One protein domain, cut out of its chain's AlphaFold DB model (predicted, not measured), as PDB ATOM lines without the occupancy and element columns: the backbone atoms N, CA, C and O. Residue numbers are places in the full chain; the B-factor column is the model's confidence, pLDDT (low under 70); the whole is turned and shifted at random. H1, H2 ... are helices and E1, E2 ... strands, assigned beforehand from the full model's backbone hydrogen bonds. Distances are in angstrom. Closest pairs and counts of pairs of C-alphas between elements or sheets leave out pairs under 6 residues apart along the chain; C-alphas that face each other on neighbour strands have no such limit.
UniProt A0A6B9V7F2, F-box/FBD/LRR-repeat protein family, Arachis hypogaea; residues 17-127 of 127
ATOM      1  N   LEU A  17      46.807 -14.741   2.088       86.44
ATOM      2  CA  LEU A  17      47.384 -14.142   3.293       86.44
ATOM      3  C   LEU A  17      48.707 -14.845   3.609       86.44
ATOM      4  O   LEU A  17      48.743 -16.069   3.670       86.44
ATOM      5  N   VAL A  18      49.785 -14.089   3.827       87.88
ATOM      6  CA  VAL A  18      51.094 -14.644   4.201       87.88
ATOM      7  C   VAL A  18      51.471 -14.160   5.596       87.88
ATOM      8  O   VAL A  18      51.513 -12.956   5.842       87.88
ATOM      9  N   LEU A  19      51.762 -15.095   6.496       84.44
ATOM     10  CA  LEU A  19      52.209 -14.845   7.863       84.44
ATOM     11  C   LEU A  19      53.667 -15.308   7.991       84.44
ATOM     12  O   LEU A  19      53.960 -16.496   7.855       84.44
ATOM     13  N   ARG A  20      54.587 -14.363   8.215       82.56
ATOM     14  CA  ARG A  20      56.019 -14.627   8.447       82.56
ATOM     15  C   ARG A  20      56.326 -14.572   9.941       82.56
ATOM     16  O   ARG A  20      55.867 -13.655  10.612       82.56
ATOM     17  N   GLU A  21      57.120 -15.529  10.419       70.06
ATOM     18  CA  GLU A  21      57.791 -15.492  11.733       70.06
ATOM     19  C   GLU A  21      56.868 -15.266  12.946       70.06
ATOM     20  O   GLU A  21      57.284 -14.740  13.977       70.06
ATOM     21  N   TYR A  22      55.603 -15.687  12.867       68.00
ATOM     22  CA  TYR A  22      54.710 -15.600  14.017       68.00
ATOM     23  C   TYR A  22      54.955 -16.775  14.969       68.00
ATOM     24  O   TYR A  22      54.562 -17.910  14.696       68.00
ATOM     25  N   SER A  23      55.609 -16.491  16.094       63.62
ATOM     26  CA  SER A  23      55.809 -17.438  17.190       63.62
ATOM     27  C   SER A  23      55.184 -16.848  18.459       63.62
ATOM     28  O   SER A  23      55.816 -16.027  19.128       63.62
ATOM     29  N   PRO A  24      53.916 -17.173  18.769       61.72
ATOM     30  CA  PRO A  24      53.304 -16.728  20.005       61.72
ATOM     31  C   PRO A  24      53.992 -17.451  21.173       61.72
ATOM     32  O   PRO A  24      54.348 -18.627  21.035       61.72
ATOM     33  N   PRO A  25      54.172 -16.795  22.329       59.16
ATOM     34  CA  PRO A  25      54.601 -17.485  23.538       59.16
ATOM     35  C   PRO A  25      53.637 -18.639  23.847       59.16
ATOM     36  O   PRO A  25      52.423 -18.480  23.697       59.16
ATOM     37  N   ASP A  26      54.157 -19.774  24.326       57.09
ATOM     38  CA  ASP A  26      53.374 -20.989  24.630       57.09
ATOM     39  C   ASP A  26      52.173 -20.725  25.576       57.09
ATOM     40  O   ASP A  26      51.214 -21.493  25.617       57.09
ATOM     41  N   SER A  27      52.187 -19.609  26.315       56.25
ATOM     42  CA  SER A  27      51.136 -19.174  27.240       56.25
ATOM     43  C   SER A  27      49.982 -18.376  26.611       56.25
ATOM     44  O   SER A  27      49.045 -18.024  27.326       56.25
ATOM     45  N   GLU A  28      50.006 -18.060  25.310       66.19
ATOM     46  CA  GLU A  28      49.068 -17.106  24.693       66.19
ATOM     47  C   GLU A  28      48.159 -17.705  23.601       66.19
ATOM     48  O   GLU A  28      47.919 -17.118  22.539       66.19
ATOM     49  N   ALA A  29      47.562 -18.866  23.886       68.00
ATOM     50  CA  ALA A  29      46.549 -19.480  23.019       68.00
ATOM     51  C   ALA A  29      45.353 -18.539  22.748       68.00
ATOM     52  O   ALA A  29      44.797 -18.526  21.650       68.00
ATOM     53  N   LEU A  30      44.992 -17.701  23.728       68.44
ATOM     54  CA  LEU A  30      43.907 -16.722  23.609       68.44
ATOM     55  C   LEU A  30      44.229 -15.595  22.617       68.44
ATOM     56  O   LEU A  30      43.368 -15.243  21.814       68.44
ATOM     57  N   TYR A  31      45.452 -15.053  22.623       71.31
ATOM     58  CA  TYR A  31      45.852 -14.034  21.644       71.31
ATOM     59  C   TYR A  31      45.923 -14.614  20.239       71.31
ATOM     60  O   TYR A  31      45.419 -14.006  19.299       71.31
ATOM     61  N   SER A  32      46.464 -15.825  20.110       73.94
ATOM     62  CA  SER A  32      46.484 -16.570  18.850       73.94
ATOM     63  C   SER A  32      45.069 -16.768  18.296       73.94
ATOM     64  O   SER A  32      44.815 -16.509  17.123       73.94
ATOM     65  N   GLN A  33      44.109 -17.126  19.151       74.62
ATOM     66  CA  GLN A  33      42.702 -17.254  18.775       74.62
ATOM     67  C   GLN A  33      42.067 -15.916  18.370       74.62
ATOM     68  O   GLN A  33      41.354 -15.853  17.370       74.62
ATOM     69  N   LEU A  34      42.313 -14.842  19.128       75.62
ATOM     70  CA  LEU A  34      41.800 -13.501  18.831       75.62
ATOM     71  C   LEU A  34      42.357 -12.955  17.515       75.62
ATOM     72  O   LEU A  34      41.599 -12.416  16.711       75.62
ATOM     73  N   LEU A  35      43.654 -13.138  17.273       76.94
ATOM     74  CA  LEU A  35      44.316 -12.745  16.034       76.94
ATOM     75  C   LEU A  35      43.716 -13.488  14.839       76.94
ATOM     76  O   LEU A  35      43.339 -12.855  13.854       76.94
ATOM     77  N   MET A  36      43.558 -14.810  14.945       78.44
ATOM     78  CA  MET A  36      42.924 -15.605  13.893       78.44
ATOM     79  C   MET A  36      41.479 -15.172  13.651       78.44
ATOM     80  O   MET A  36      41.079 -15.013  12.500       78.44
ATOM     81  N   ASN A  37      40.723 -14.899  14.719       76.94
ATOM     82  CA  ASN A  37      39.373 -14.353  14.625       76.94
ATOM     83  C   ASN A  37      39.325 -13.041  13.862       76.94
ATOM     84  O   ASN A  37      38.493 -12.877  12.968       76.94
ATOM     85  N   TYR A  38      40.217 -12.119  14.198       77.44
ATOM     86  CA  TYR A  38      40.263 -10.818  13.564       77.44
ATOM     87  C   TYR A  38      40.661 -10.917  12.088       77.44
ATOM     88  O   TYR A  38      39.973 -10.358  11.236       77.44
ATOM     89  N   LEU A  39      41.717 -11.675  11.773       76.38
ATOM     90  CA  LEU A  39      42.193 -11.865  10.402       76.38
ATOM     91  C   LEU A  39      41.109 -12.513   9.537       76.38
ATOM     92  O   LEU A  39      40.682 -11.944   8.538       76.38
ATOM     93  N   LEU A  40      40.601 -13.672   9.948       76.19
ATOM     94  CA  LEU A  40      39.683 -14.453   9.121       76.19
ATOM     95  C   LEU A  40      38.313 -13.785   8.955       76.19
ATOM     96  O   LEU A  40      37.759 -13.839   7.859       76.19
ATOM     97  N   SER A  41      37.805 -13.086   9.978       72.56
ATOM     98  CA  SER A  41      36.550 -12.322   9.862       72.56
ATOM     99  C   SER A  41      36.661 -11.065   8.994       72.56
ATOM    100  O   SER A  41      35.651 -10.619   8.449       72.56
ATOM    101  N   SER A  42      37.859 -10.486   8.865       71.12
ATOM    102  CA  SER A  42      38.047  -9.213   8.163       71.12
ATOM    103  C   SER A  42      38.320  -9.379   6.672       71.12
ATOM    104  O   SER A  42      37.987  -8.482   5.899       71.12
ATOM    105  N   CYS A  43      38.946 -10.484   6.251       70.69
ATOM    106  CA  CYS A  43      39.450 -10.601   4.880       70.69
ATOM    107  C   CYS A  43      39.241 -11.950   4.179       70.69
ATOM    108  O   CYS A  43      39.606 -12.058   3.007       70.69
ATOM    109  N   PHE A  44      38.641 -12.940   4.855       76.12
ATOM    110  CA  PHE A  44      38.222 -14.235   4.291       76.12
ATOM    111  C   PHE A  44      39.187 -14.815   3.237       76.12
ATOM    112  O   PHE A  44      38.807 -14.995   2.073       76.12
ATOM    113  N   PRO A  45      40.456 -15.056   3.610       80.06
ATOM    114  CA  PRO A  45      41.466 -15.490   2.664       80.06
ATOM    115  C   PRO A  45      41.142 -16.869   2.082       80.06
ATOM    116  O   PRO A  45      40.841 -17.800   2.824       80.06
ATOM    117  N   LYS A  46      41.280 -17.022   0.757       86.38
ATOM    118  CA  LYS A  46      41.194 -18.345   0.106       86.38
ATOM    119  C   LYS A  46      42.391 -19.228   0.432       86.38
ATOM    120  O   LYS A  46      42.267 -20.446   0.454       86.38
ATOM    121  N   THR A  47      43.557 -18.629   0.664       88.50
ATOM    122  CA  THR A  47      44.727 -19.360   1.149       88.50
ATOM    123  C   THR A  47      45.455 -18.595   2.245       88.50
ATOM    124  O   THR A  47      45.557 -17.366   2.194       88.50
ATOM    125  N   ILE A  48      46.024 -19.332   3.196       88.81
ATOM    126  CA  ILE A  48      46.927 -18.800   4.220       88.81
ATOM    127  C   ILE A  48      48.252 -19.543   4.137       88.81
ATOM    128  O   ILE A  48      48.279 -20.761   4.289       88.81
ATOM    129  N   SER A  49      49.340 -18.812   3.923       89.69
ATOM    130  CA  SER A  49      50.698 -19.346   3.917       89.69
ATOM    131  C   SER A  49      51.455 -18.894   5.160       89.69
ATOM    132  O   SER A  49      51.517 -17.704   5.458       89.69
ATOM    133  N   PHE A  50      52.071 -19.838   5.856       88.31
ATOM    134  CA  PHE A  50      52.962 -19.605   6.981       88.31
ATOM    135  C   PHE A  50      54.396 -19.833   6.530       88.31
ATOM    136  O   PHE A  50      54.708 -20.914   6.033       88.31
ATOM    137  N   ILE A  51      55.253 -18.833   6.716       86.50
ATOM    138  CA  ILE A  51      56.693 -18.920   6.457       86.50
ATOM    139  C   ILE A  51      57.411 -18.850   7.802       86.50
ATOM    140  O   ILE A  51      57.212 -17.895   8.560       86.50
ATOM    141  N   TYR A  52      58.220 -19.858   8.119       80.25
ATOM    142  CA  TYR A  52      58.825 -19.988   9.443       80.25
ATOM    143  C   TYR A  52      60.222 -20.625   9.404       80.25
ATOM    144  O   TYR A  52      60.599 -21.316   8.456       80.25
ATOM    145  N   HIS A  53      60.954 -20.401  10.500       72.31
ATOM    146  CA  HIS A  53      62.286 -20.928  10.787       72.31
ATOM    147  C   HIS A  53      62.303 -21.464  12.229       72.31
ATOM    148  O   HIS A  53      62.719 -20.766  13.152       72.31
ATOM    149  N   GLY A  54      61.776 -22.666  12.477       70.12
ATOM    150  CA  GLY A  54      61.800 -23.267  13.819       70.12
ATOM    151  C   GLY A  54      60.464 -23.839  14.288       70.12
ATOM    152  O   GLY A  54      59.922 -24.729  13.643       70.12
ATOM    153  N   ARG A  55      59.982 -23.401  15.462       69.62
ATOM    154  CA  ARG A  55      58.843 -24.029  16.156       69.62
ATOM    155  C   ARG A  55      57.514 -23.835  15.428       69.62
ATOM    156  O   ARG A  55      57.184 -22.745  14.973       69.62
ATOM    157  N   PHE A  56      56.727 -24.905  15.443       76.81
ATOM    158  CA  PHE A  56      55.448 -25.051  14.753       76.81
ATOM    159  C   PHE A  56      54.220 -24.773  15.604       76.81
ATOM    160  O   PHE A  56      53.107 -24.929  15.111       76.81
ATOM    161  N   SER A  57      54.397 -24.354  16.856       77.56
ATOM    162  CA  SER A  57      53.325 -24.282  17.855       77.56
ATOM    163  C   SER A  57      52.089 -23.521  17.367       77.56
ATOM    164  O   SER A  57      50.963 -23.954  17.597       77.56
ATOM    165  N   PHE A  58      52.271 -22.425  16.626       79.56
ATOM    166  CA  PHE A  58      51.138 -21.698  16.052       79.56
ATOM    167  C   PHE A  58      50.457 -22.423  14.890       79.56
ATOM    168  O   PHE A  58      49.238 -22.359  14.761       79.56
ATOM    169  N   ILE A  59      51.229 -23.099  14.041       83.69
ATOM    170  CA  ILE A  59      50.708 -23.846  12.893       83.69
ATOM    171  C   ILE A  59      49.932 -25.071  13.386       83.69
ATOM    172  O   ILE A  59      48.843 -25.338  12.886       83.69
ATOM    173  N   GLU A  60      50.447 -25.760  14.407       83.19
ATOM    174  CA  GLU A  60      49.744 -26.832  15.118       83.19
ATOM    175  C   GLU A  60      48.448 -26.322  15.741       83.19
ATOM    176  O   GLU A  60      47.386 -26.877  15.469       83.19
ATOM    177  N   PHE A  61      48.511 -25.222  16.501       81.94
ATOM    178  CA  PHE A  61      47.329 -24.590  17.083       81.94
ATOM    179  C   PHE A  61      46.289 -24.249  16.009       81.94
ATOM    180  O   PHE A  61      45.110 -24.562  16.160       81.94
ATOM    181  N   PHE A  62      46.713 -23.620  14.912       83.00
ATOM    182  CA  PHE A  62      45.823 -23.234  13.826       83.00
ATOM    183  C   PHE A  62      45.174 -24.458  13.167       83.00
ATOM    184  O   PHE A  62      43.953 -24.488  13.006       83.00
ATOM    185  N   TYR A  63      45.966 -25.484  12.856       85.06
ATOM    186  CA  TYR A  63      45.474 -26.738  12.293       85.06
ATOM    187  C   TYR A  63      44.477 -27.438  13.224       85.06
ATOM    188  O   TYR A  63      43.395 -27.817  12.783       85.06
ATOM    189  N   GLU A  64      44.777 -27.547  14.520       83.50
ATOM    190  CA  GLU A  64      43.874 -28.156  15.502       83.50
ATOM    191  C   GLU A  64      42.536 -27.416  15.585       83.50
ATOM    192  O   GLU A  64      41.485 -28.056  15.656       83.50
ATOM    193  N   LYS A  65      42.541 -26.078  15.509       80.06
ATOM    194  CA  LYS A  65      41.300 -25.288  15.481       80.06
ATOM    195  C   LYS A  65      40.473 -25.537  14.225       80.06
ATOM    196  O   LYS A  65      39.254 -25.655  14.335       80.06
ATOM    197  N   LEU A  66      41.118 -25.666  13.068       80.56
ATOM    198  CA  LEU A  66      40.431 -25.996  11.820       80.56
ATOM    199  C   LEU A  66      39.847 -27.418  11.841       80.56
ATOM    200  O   LEU A  66      38.675 -27.613  11.525       80.56
ATOM    201  N   MET A  67      40.613 -28.410  12.296       81.38
ATOM    202  CA  MET A  67      40.109 -29.782  12.438       81.38
ATOM    203  C   MET A  67      38.985 -29.879  13.480       81.38
ATOM    204  O   MET A  67      38.062 -30.678  13.329       81.38
ATOM    205  N   GLY A  68      39.038 -29.061  14.537       76.75
ATOM    206  CA  GLY A  68      37.941 -28.903  15.493       76.75
ATOM    207  C   GLY A  68      36.670 -28.386  14.819       76.75
ATOM    208  O   GLY A  68      35.596 -28.952  15.030       76.75
ATOM    209  N   SER A  69      36.781 -27.382  13.939       72.31
ATOM    210  CA  SER A  69      35.618 -26.889  13.185       72.31
ATOM    211  C   SER A  69      34.983 -27.941  12.274       72.31
ATOM    212  O   SER A  69      33.756 -28.014  12.220       72.31
ATOM    213  N   GLU A  70      35.765 -28.825  11.647       70.62
ATOM    214  CA  GLU A  70      35.217 -29.946  10.861       70.62
ATOM    215  C   GLU A  70      34.412 -30.935  11.719       70.62
ATOM    216  O   GLU A  70      33.447 -31.538  11.249       70.62
ATOM    217  N   LYS A  71      34.764 -31.063  13.002       74.81
ATOM    218  CA  LYS A  71      34.033 -31.867  13.994       74.81
ATOM    219  C   LYS A  71      32.835 -31.130  14.606       74.81
ATOM    220  O   LYS A  71      32.161 -31.681  15.472       74.81
ATOM    221  N   GLY A  72      32.555 -29.905  14.157       69.19
ATOM    222  CA  GLY A  72      31.470 -29.065  14.660       69.19
ATOM    223  C   GLY A  72      31.813 -28.277  15.926       69.19
ATOM    224  O   GLY A  72      30.911 -27.707  16.539       69.19
ATOM    225  N   GLU A  73      33.083 -28.218  16.333       72.69
ATOM    226  CA  GLU A  73      33.512 -27.384  17.457       72.69
ATOM    227  C   GLU A  73      33.625 -25.916  17.021       72.69
ATOM    228  O   GLU A  73      34.277 -25.597  16.027       72.69
ATOM    229  N   CYS A  74      33.035 -24.994  17.790       71.25
ATOM    230  CA  CYS A  74      33.252 -23.562  17.596       71.25
ATOM    231  C   CYS A  74      33.964 -22.939  18.778       71.25
ATOM    232  O   CYS A  74      33.499 -22.993  19.913       71.25
ATOM    233  N   TYR A  75      35.039 -22.225  18.475       66.50
ATOM    234  CA  TYR A  75      35.805 -21.444  19.443       66.50
ATOM    235  C   TYR A  75      35.342 -19.979  19.492       66.50
ATOM    236  O   TYR A  75      36.103 -19.065  19.810       66.50
ATOM    237  N   CYS A  76      34.087 -19.738  19.124       67.06
ATOM    238  CA  CYS A  76      33.463 -18.430  19.110       67.06
ATOM    239  C   CYS A  76      32.695 -18.183  20.410       67.06
ATOM    240  O   CYS A  76      31.955 -19.036  20.887       67.06
ATOM    241  N   SER A  77      32.784 -16.971  20.952       62.16
ATOM    242  CA  SER A  77      31.940 -16.520  22.066       62.16
ATOM    243  C   SER A  77      30.500 -16.180  21.633       62.16
ATOM    244  O   SER A  77      29.747 -15.586  22.401       62.16
ATOM    245  N   SER A  78      30.092 -16.531  20.406       56.34
ATOM    246  CA  SER A  78      28.861 -16.042  19.766       56.34
ATOM    247  C   SER A  78      27.580 -16.836  20.067       56.34
ATOM    248  O   SER A  78      26.563 -16.589  19.416       56.34
ATOM    249  N   GLY A  79      27.586 -17.747  21.045       60.84
ATOM    250  CA  GLY A  79      26.423 -18.590  21.356       60.84
ATOM    251  C   GLY A  79      25.946 -19.382  20.128       60.84
ATOM    252  O   GLY A  79      26.767 -19.828  19.332       60.84
ATOM    253  N   ASP A  80      24.630 -19.487  19.922       58.78
ATOM    254  CA  ASP A  80      24.015 -20.290  18.844       58.78
ATOM    255  C   ASP A  80      24.192 -19.722  17.419       58.78
ATOM    256  O   ASP A  80      23.707 -20.295  16.438       58.78
ATOM    257  N   ARG A  81      24.852 -18.569  17.258       63.50
ATOM    258  CA  ARG A  81      25.058 -17.982  15.928       63.50
ATOM    259  C   ARG A  81      26.214 -18.682  15.222       63.50
ATOM    260  O   ARG A  81      27.355 -18.627  15.683       63.50
ATOM    261  N   LYS A  82      25.929 -19.258  14.050       65.00
ATOM    262  CA  LYS A  82      26.948 -19.809  13.145       65.00
ATOM    263  C   LYS A  82      27.921 -18.702  12.729       65.00
ATOM    264  O   LYS A  82      27.565 -17.824  11.947       65.00
ATOM    265  N   CYS A  83      29.131 -18.715  13.286       71.38
ATOM    266  CA  CYS A  83      30.225 -17.857  12.832       71.38
ATOM    267  C   CYS A  83      31.013 -18.508  11.684       71.38
ATOM    268  O   CYS A  83      30.823 -19.686  11.385       71.38
ATOM    269  N   TRP A  84      31.916 -17.744  11.071       72.50
ATOM    270  CA  TRP A  84      32.719 -18.171   9.924       72.50
ATOM    271  C   TRP A  84      33.551 -19.442  10.183       72.50
ATOM    272  O   TRP A  84      33.762 -20.200   9.245       72.50
ATOM    273  N   TRP A  85      33.933 -19.745  11.434       75.31
ATOM    274  CA  TRP A  85      34.568 -21.030  11.775       75.31
ATOM    275  C   TRP A  85      33.701 -22.235  11.403       75.31
ATOM    276  O   TRP A  85      34.230 -23.233  10.949       75.31
ATOM    277  N   HIS A  86      32.374 -22.149  11.550       74.12
ATOM    278  CA  HIS A  86      31.473 -23.260  11.213       74.12
ATOM    279  C   HIS A  86      31.310 -23.485   9.708       74.12
ATOM    280  O   HIS A  86      30.773 -24.510   9.297       74.12
ATOM    281  N   ALA A  87      31.660 -22.485   8.902       74.25
ATOM    282  CA  ALA A  87      31.588 -22.561   7.451       74.25
ATOM    283  C   ALA A  87      32.938 -22.971   6.848       74.25
ATOM    284  O   ALA A  87      32.980 -23.501   5.745       74.25
ATOM    285  N   LEU A  88      34.033 -22.759   7.585       77.25
ATOM    286  CA  LEU A  88      35.374 -22.976   7.079       77.25
ATOM    287  C   LEU A  88      35.669 -24.469   6.884       77.25
ATOM    288  O   LEU A  88      35.491 -25.279   7.790       77.25
ATOM    289  N   LYS A  89      36.166 -24.811   5.700       80.75
ATOM    290  CA  LYS A  89      36.624 -26.147   5.318       80.75
ATOM    291  C   LYS A  89      38.069 -26.080   4.859       80.75
ATOM    292  O   LYS A  89      38.447 -25.155   4.132       80.75
ATOM    293  N   ILE A  90      38.861 -27.077   5.243       81.75
ATOM    294  CA  ILE A  90      40.195 -27.257   4.680       81.75
ATOM    295  C   ILE A  90      40.040 -27.985   3.347       81.75
ATOM    296  O   ILE A  90      39.565 -29.112   3.289       81.75
ATOM    297  N   VAL A  91      40.453 -27.336   2.261       81.38
ATOM    298  CA  VAL A  91      40.449 -27.948   0.926       81.38
ATOM    299  C   VAL A  91      41.733 -28.739   0.702       81.38
ATOM    300  O   VAL A  91      41.707 -29.845   0.170       81.38
ATOM    301  N   SER A  92      42.873 -28.168   1.094       85.31
ATOM    302  CA  SER A  92      44.177 -28.820   0.990       85.31
ATOM    303  C   SER A  92      45.218 -28.146   1.877       85.31
ATOM    304  O   SER A  92      45.102 -26.966   2.222       85.31
ATOM    305  N   ILE A  93      46.263 -28.900   2.215       87.31
ATOM    306  CA  ILE A  93      47.463 -28.407   2.890       87.31
ATOM    307  C   ILE A  93      48.652 -28.751   1.997       87.31
ATOM    308  O   ILE A  93      48.768 -29.878   1.526       87.31
ATOM    309  N   SER A  94      49.527 -27.784   1.749       87.19
ATOM    310  CA  SER A  94      50.762 -27.985   0.987       87.19
ATOM    311  C   SER A  94      51.954 -27.483   1.787       87.19
ATOM    312  O   SER A  94      51.882 -26.439   2.433       87.19
ATOM    313  N   CYS A  95      53.057 -28.224   1.747       86.50
ATOM    314  CA  CYS A  95      54.272 -27.890   2.481       86.50
ATOM    315  C   CYS A  95      55.463 -27.870   1.521       86.50
ATOM    316  O   CYS A  95      55.629 -28.790   0.728       86.50
ATOM    317  N   SER A  96      56.340 -26.871   1.625       85.06
ATOM    318  CA  SER A  96      57.527 -26.752   0.760       85.06
ATOM    319  C   SER A  96      58.568 -27.857   0.972       85.06
ATOM    320  O   SER A  96      59.479 -28.008   0.170       85.06
ATOM    321  N   PHE A  97      58.449 -28.600   2.069       76.94
ATOM    322  CA  PHE A  97      59.342 -29.683   2.480       76.94
ATOM    323  C   PHE A  97      58.667 -31.061   2.387       76.94
ATOM    324  O   PHE A  97      59.216 -32.045   2.879       76.94
ATOM    325  N   MET A  98      57.468 -31.140   1.799       70.94
ATOM    326  CA  MET A  98      56.804 -32.417   1.547       70.94
ATOM    327  C   MET A  98      57.336 -33.079   0.285       70.94
ATOM    328  O   MET A  98      57.441 -32.447  -0.763       70.94
ATOM    329  N   THR A  99      57.568 -34.385   0.381       66.81
ATOM    330  CA  THR A  99      57.784 -35.272  -0.770       66.81
ATOM    331  C   THR A  99      56.717 -36.362  -0.889       66.81
ATOM    332  O   THR A  99      56.673 -37.039  -1.909       66.81
ATOM    333  N   ASP A 100      55.875 -36.549   0.134       70.00
ATOM    334  CA  ASP A 100      54.820 -37.569   0.188       70.00
ATOM    335  C   ASP A 100      53.479 -36.914   0.530       70.00
ATOM    336  O   ASP A 100      53.312 -36.406   1.635       70.00
ATOM    337  N   GLU A 101      52.542 -36.922  -0.420       66.38
ATOM    338  CA  GLU A 101      51.214 -36.299  -0.322       66.38
ATOM    339  C   GLU A 101      50.277 -36.992   0.682       66.38
ATOM    340  O   GLU A 101      49.286 -36.396   1.097       66.38
ATOM    341  N   ASN A 102      50.591 -38.224   1.101       69.38
ATOM    342  CA  ASN A 102      49.721 -39.052   1.941       69.38
ATOM    343  C   ASN A 102      50.135 -39.087   3.424       69.38
ATOM    344  O   ASN A 102      49.536 -39.818   4.218       69.38
ATOM    345  N   ALA A 103      51.172 -38.339   3.801       72.75
ATOM    346  CA  ALA A 103      51.689 -38.317   5.162       72.75
ATOM    347  C   ALA A 103      50.763 -37.556   6.131       72.75
ATOM    348  O   ALA A 103      50.143 -36.551   5.780       72.75
ATOM    349  N   ASP A 104      50.692 -38.029   7.380       84.19
ATOM    350  CA  ASP A 104      49.978 -37.332   8.453       84.19
ATOM    351  C   ASP A 104      50.627 -35.968   8.733       84.19
ATOM    352  O   ASP A 104      51.830 -35.881   8.995       84.19
ATOM    353  N   PHE A 105      49.826 -34.899   8.698       83.56
ATOM    354  CA  PHE A 105      50.330 -33.531   8.827       83.56
ATOM    355  C   PHE A 105      51.069 -33.301  10.150       83.56
ATOM    356  O   PHE A 105      52.110 -32.648  10.157       83.56
ATOM    357  N   LYS A 106      50.592 -33.864  11.267       82.44
ATOM    358  CA  LYS A 106      51.233 -33.676  12.575       82.44
ATOM    359  C   LYS A 106      52.582 -34.396  12.626       82.44
ATOM    360  O   LYS A 106      53.583 -33.789  12.999       82.44
ATOM    361  N   ALA A 107      52.639 -35.629  12.124       82.62
ATOM    362  CA  ALA A 107      53.894 -36.363  11.968       82.62
ATOM    363  C   ALA A 107      54.899 -35.627  11.061       82.62
ATOM    364  O   ALA A 107      56.109 -35.655  11.302       82.62
ATOM    365  N   MET A 108      54.415 -34.932  10.027       82.06
ATOM    366  CA  MET A 108      55.263 -34.108   9.167       82.06
ATOM    367  C   MET A 108      55.811 -32.876   9.884       82.06
ATOM    368  O   MET A 108      56.994 -32.571   9.719       82.06
ATOM    369  N   LEU A 109      54.989 -32.171  10.672       82.31
ATOM    370  CA  LEU A 109      55.457 -31.043  11.481       82.31
ATOM    371  C   LEU A 109      56.580 -31.497  12.423       82.31
ATOM    372  O   LEU A 109      57.665 -30.911  12.400       82.31
ATOM    373  N   ASP A 110      56.393 -32.623  13.114       80.69
ATOM    374  CA  ASP A 110      57.395 -33.217  14.007       80.69
ATOM    375  C   ASP A 110      58.705 -33.585  13.288       80.69
ATOM    376  O   ASP A 110      59.805 -33.311  13.782       80.69
ATOM    377  N   ALA A 111      58.620 -34.195  12.100       78.56
ATOM    378  CA  ALA A 111      59.798 -34.526  11.297       78.56
ATOM    379  C   ALA A 111      60.538 -33.260  10.838       78.56
ATOM    380  O   ALA A 111      61.771 -33.200  10.823       78.56
ATOM    381  N   SER A 112      59.773 -32.227  10.493       76.25
ATOM    382  CA  SER A 112      60.275 -30.970   9.961       76.25
ATOM    383  C   SER A 112      60.868 -30.048  11.042       76.25
ATOM    384  O   SER A 112      61.743 -29.239  10.727       76.25
ATOM    385  N   ALA A 113      60.521 -30.226  12.319       70.00
ATOM    386  CA  ALA A 113      61.121 -29.512  13.455       70.00
ATOM    387  C   ALA A 113      62.639 -29.720  13.609       70.00
ATOM    388  O   ALA A 113      63.291 -29.003  14.366       70.00
ATOM    389  N   ARG A 114      63.222 -30.674  12.876       68.50
ATOM    390  CA  ARG A 114      64.640 -31.044  12.964       68.50
ATOM    391  C   ARG A 114      65.573 -30.267  12.029       68.50
ATOM    392  O   ARG A 114      66.774 -30.517  12.063       68.50
ATOM    393  N   SER A 115      65.067 -29.351  11.200       69.88
ATOM    394  CA  SER A 115      65.898 -28.576  10.262       69.88
ATOM    395  C   SER A 115      65.690 -27.068  10.401       69.88
ATOM    396  O   SER A 115      64.567 -26.618  10.607       69.88
ATOM    397  N   PHE A 116      66.747 -26.292  10.161       69.25
ATOM    398  CA  PHE A 116      66.751 -24.825  10.261       69.25
ATOM    399  C   PHE A 116      66.405 -24.090   8.954       69.25
ATOM    400  O   PHE A 116      66.505 -22.867   8.883       69.25
ATOM    401  N   GLU A 117      66.025 -24.822   7.909       80.31
ATOM    402  CA  GLU A 117      65.676 -24.243   6.610       80.31
ATOM    403  C   GLU A 117      64.360 -23.453   6.666       80.31
ATOM    404  O   GLU A 117      63.469 -23.781   7.453       80.31
ATOM    405  N   GLU A 118      64.245 -22.416   5.822       84.12
ATOM    406  CA  GLU A 118      62.967 -21.724   5.606       84.12
ATOM    407  C   GLU A 118      61.954 -22.725   5.071       84.12
ATOM    408  O   GLU A 118      62.221 -23.469   4.122       84.12
ATOM    409  N   LYS A 119      60.769 -22.723   5.665       85.56
ATOM    410  CA  LYS A 119      59.698 -23.602   5.238       85.56
ATOM    411  C   LYS A 119      58.408 -22.838   5.105       85.56
ATOM    412  O   LYS A 119      58.098 -21.955   5.902       85.56
ATOM    413  N   THR A 120      57.649 -23.229   4.094       89.12
ATOM    414  CA  THR A 120      56.338 -22.666   3.808       89.12
ATOM    415  C   THR A 120      55.282 -23.748   3.943       89.12
ATOM    416  O   THR A 120      55.411 -24.814   3.344       89.12
ATOM    417  N   ILE A 121      54.229 -23.469   4.708       89.44
ATOM    418  CA  ILE A 121      53.018 -24.296   4.778       89.44
ATOM    419  C   ILE A 121      51.851 -23.447   4.311       89.44
ATOM    420  O   ILE A 121      51.631 -22.369   4.850       89.44
ATOM    421  N   THR A 122      51.101 -23.921   3.324       90.62
ATOM    422  CA  THR A 122      49.937 -23.220   2.786       90.62
ATOM    423  C   THR A 122      48.677 -24.042   2.981       90.62
ATOM    424  O   THR A 122      48.598 -25.184   2.531       90.62
ATOM    425  N   PHE A 123      47.685 -23.422   3.608       89.12
ATOM    426  CA  PHE A 123      46.332 -23.932   3.771       89.12
ATOM    427  C   PHE A 123      45.437 -23.312   2.704       89.12
ATOM    428  O   PHE A 123      45.394 -22.086   2.577       89.12
ATOM    429  N   SER A 124      44.713 -24.145   1.965       89.06
ATOM    430  CA  SER A 124      43.629 -23.721   1.080       89.06
ATOM    431  C   SER A 124      42.306 -23.865   1.821       89.06
ATOM    432  O   SER A 124      42.008 -24.937   2.350       89.06
ATOM    433  N   LEU A 125      41.532 -22.785   1.867       86.44
ATOM    434  CA  LEU A 125      40.324 -22.659   2.671       86.44
ATOM    435  C   LEU A 125      39.114 -22.364   1.782       86.44
ATOM    436  O   LEU A 125      39.202 -21.597   0.819       86.44
ATOM    437  N   GLU A 126      37.971 -22.931   2.148       83.62
ATOM    438  CA  GLU A 126      36.666 -22.654   1.544       83.62
ATOM    439  C   GLU A 126      35.640 -22.346   2.641       83.62
ATOM    440  O   GLU A 126      35.759 -22.859   3.751       83.62
ATOM    441  N   LEU A 127      34.668 -21.480   2.342       74.19
ATOM    442  CA  LEU A 127      33.527 -21.148   3.206       74.19
ATOM    443  C   LEU A 127      32.241 -21.776   2.664       74.19
ATOM    444  O   LEU A 127      32.106 -21.816   1.421       74.19
TER     445      LEU A 127
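What this domain is: This is residues 17 to 127 of the 127 residues of the protein "F-box/FBD/LRR-repeat protein family" of Arachis hypogaea (UniProt A0A6B9V7F2). What does the model look like? It is one twisted sheet of four strands with its three helices to one side and the other face bare: H2 runs along the strands over the sheet, H1 stands steeply to H2 near one end of it, and H3 is beside H2's other side. The long link of residues 71 to 88 runs out to one end of the longest axis. What is the make-up? The 111 printed residues hold, in order, E1, H1, E2, H2, E3, H3 and E4, a mixed class of helices and strands, with a mixed sheet of order E1, E2, E4, E3. How large is it? It is compact, with a radius of gyration of the C-alphas of 14.0 A and spans of 43 by 30 by 22 A.

Where its parts are: Where does the first half run? E1, residues 17 to 20, spans 10.1 A from C-alpha 17 at (47.384, -14.142, 3.293). H1, residues 29 to 43, spans 21.4 A; E2, residues 47 to 52, 16.4 A; and H2, residues 57 to 70, 20.2 A. What follows? E3, residues 89 to 95, spans 18.0 A and H3, residues 105 to 112, 10.3 A. E4, residues 119 to 126, spans 23.3 A and ends with C-alpha 126 at (36.666, -22.654, 1.544).

How they stand to each other: How do the strands pair? E1 and E2 are parallel, with N 19 and O 49 2.8 A apart; E2 and E4 are antiparallel, with N 50 and O 121 2.8 A apart; E4 and E3 are antiparallel, with N 91 and O 124 2.9 A apart. These pairs are within hydrogen-bond range. Which units cross over? E1, H1, E2 is a strand-helix-strand unit, two parallel neighbour strands with a helix between; E2, H2, E3 is a split one, with E4 between its strands. Both crossovers are right-handed. How do the helices stand? H2 is on the sheet at a height of 9.5 A, along the strands, at 19 degrees to E4 on the local plane; H3 only grazes the sheet, and H1 is only just not on it, with 4 pairs of C-alphas within 10 A. H2 is close to but not clearly touching H1, closest C-alphas Ser 32 and Phe 58 at 7.5 A, and H3, closest Glu 60 and Lys 106 at 7.5 A. In H1, H2 and H3 every O i to N i+4 pair is within hydrogen-bond range.

The domain as a whole: How far does it reach? The two C-alphas farthest apart, Asp 80 and Phe 116, are 43.8 A apart. Is it whole? The printed part has no cut, and H2 to E3 is the long link, with 18 residues. Where is confidence low? Mean pLDDT of the printed part is 76.4; 25 residues are under 70, among them 22 to 30 and 75 to 82.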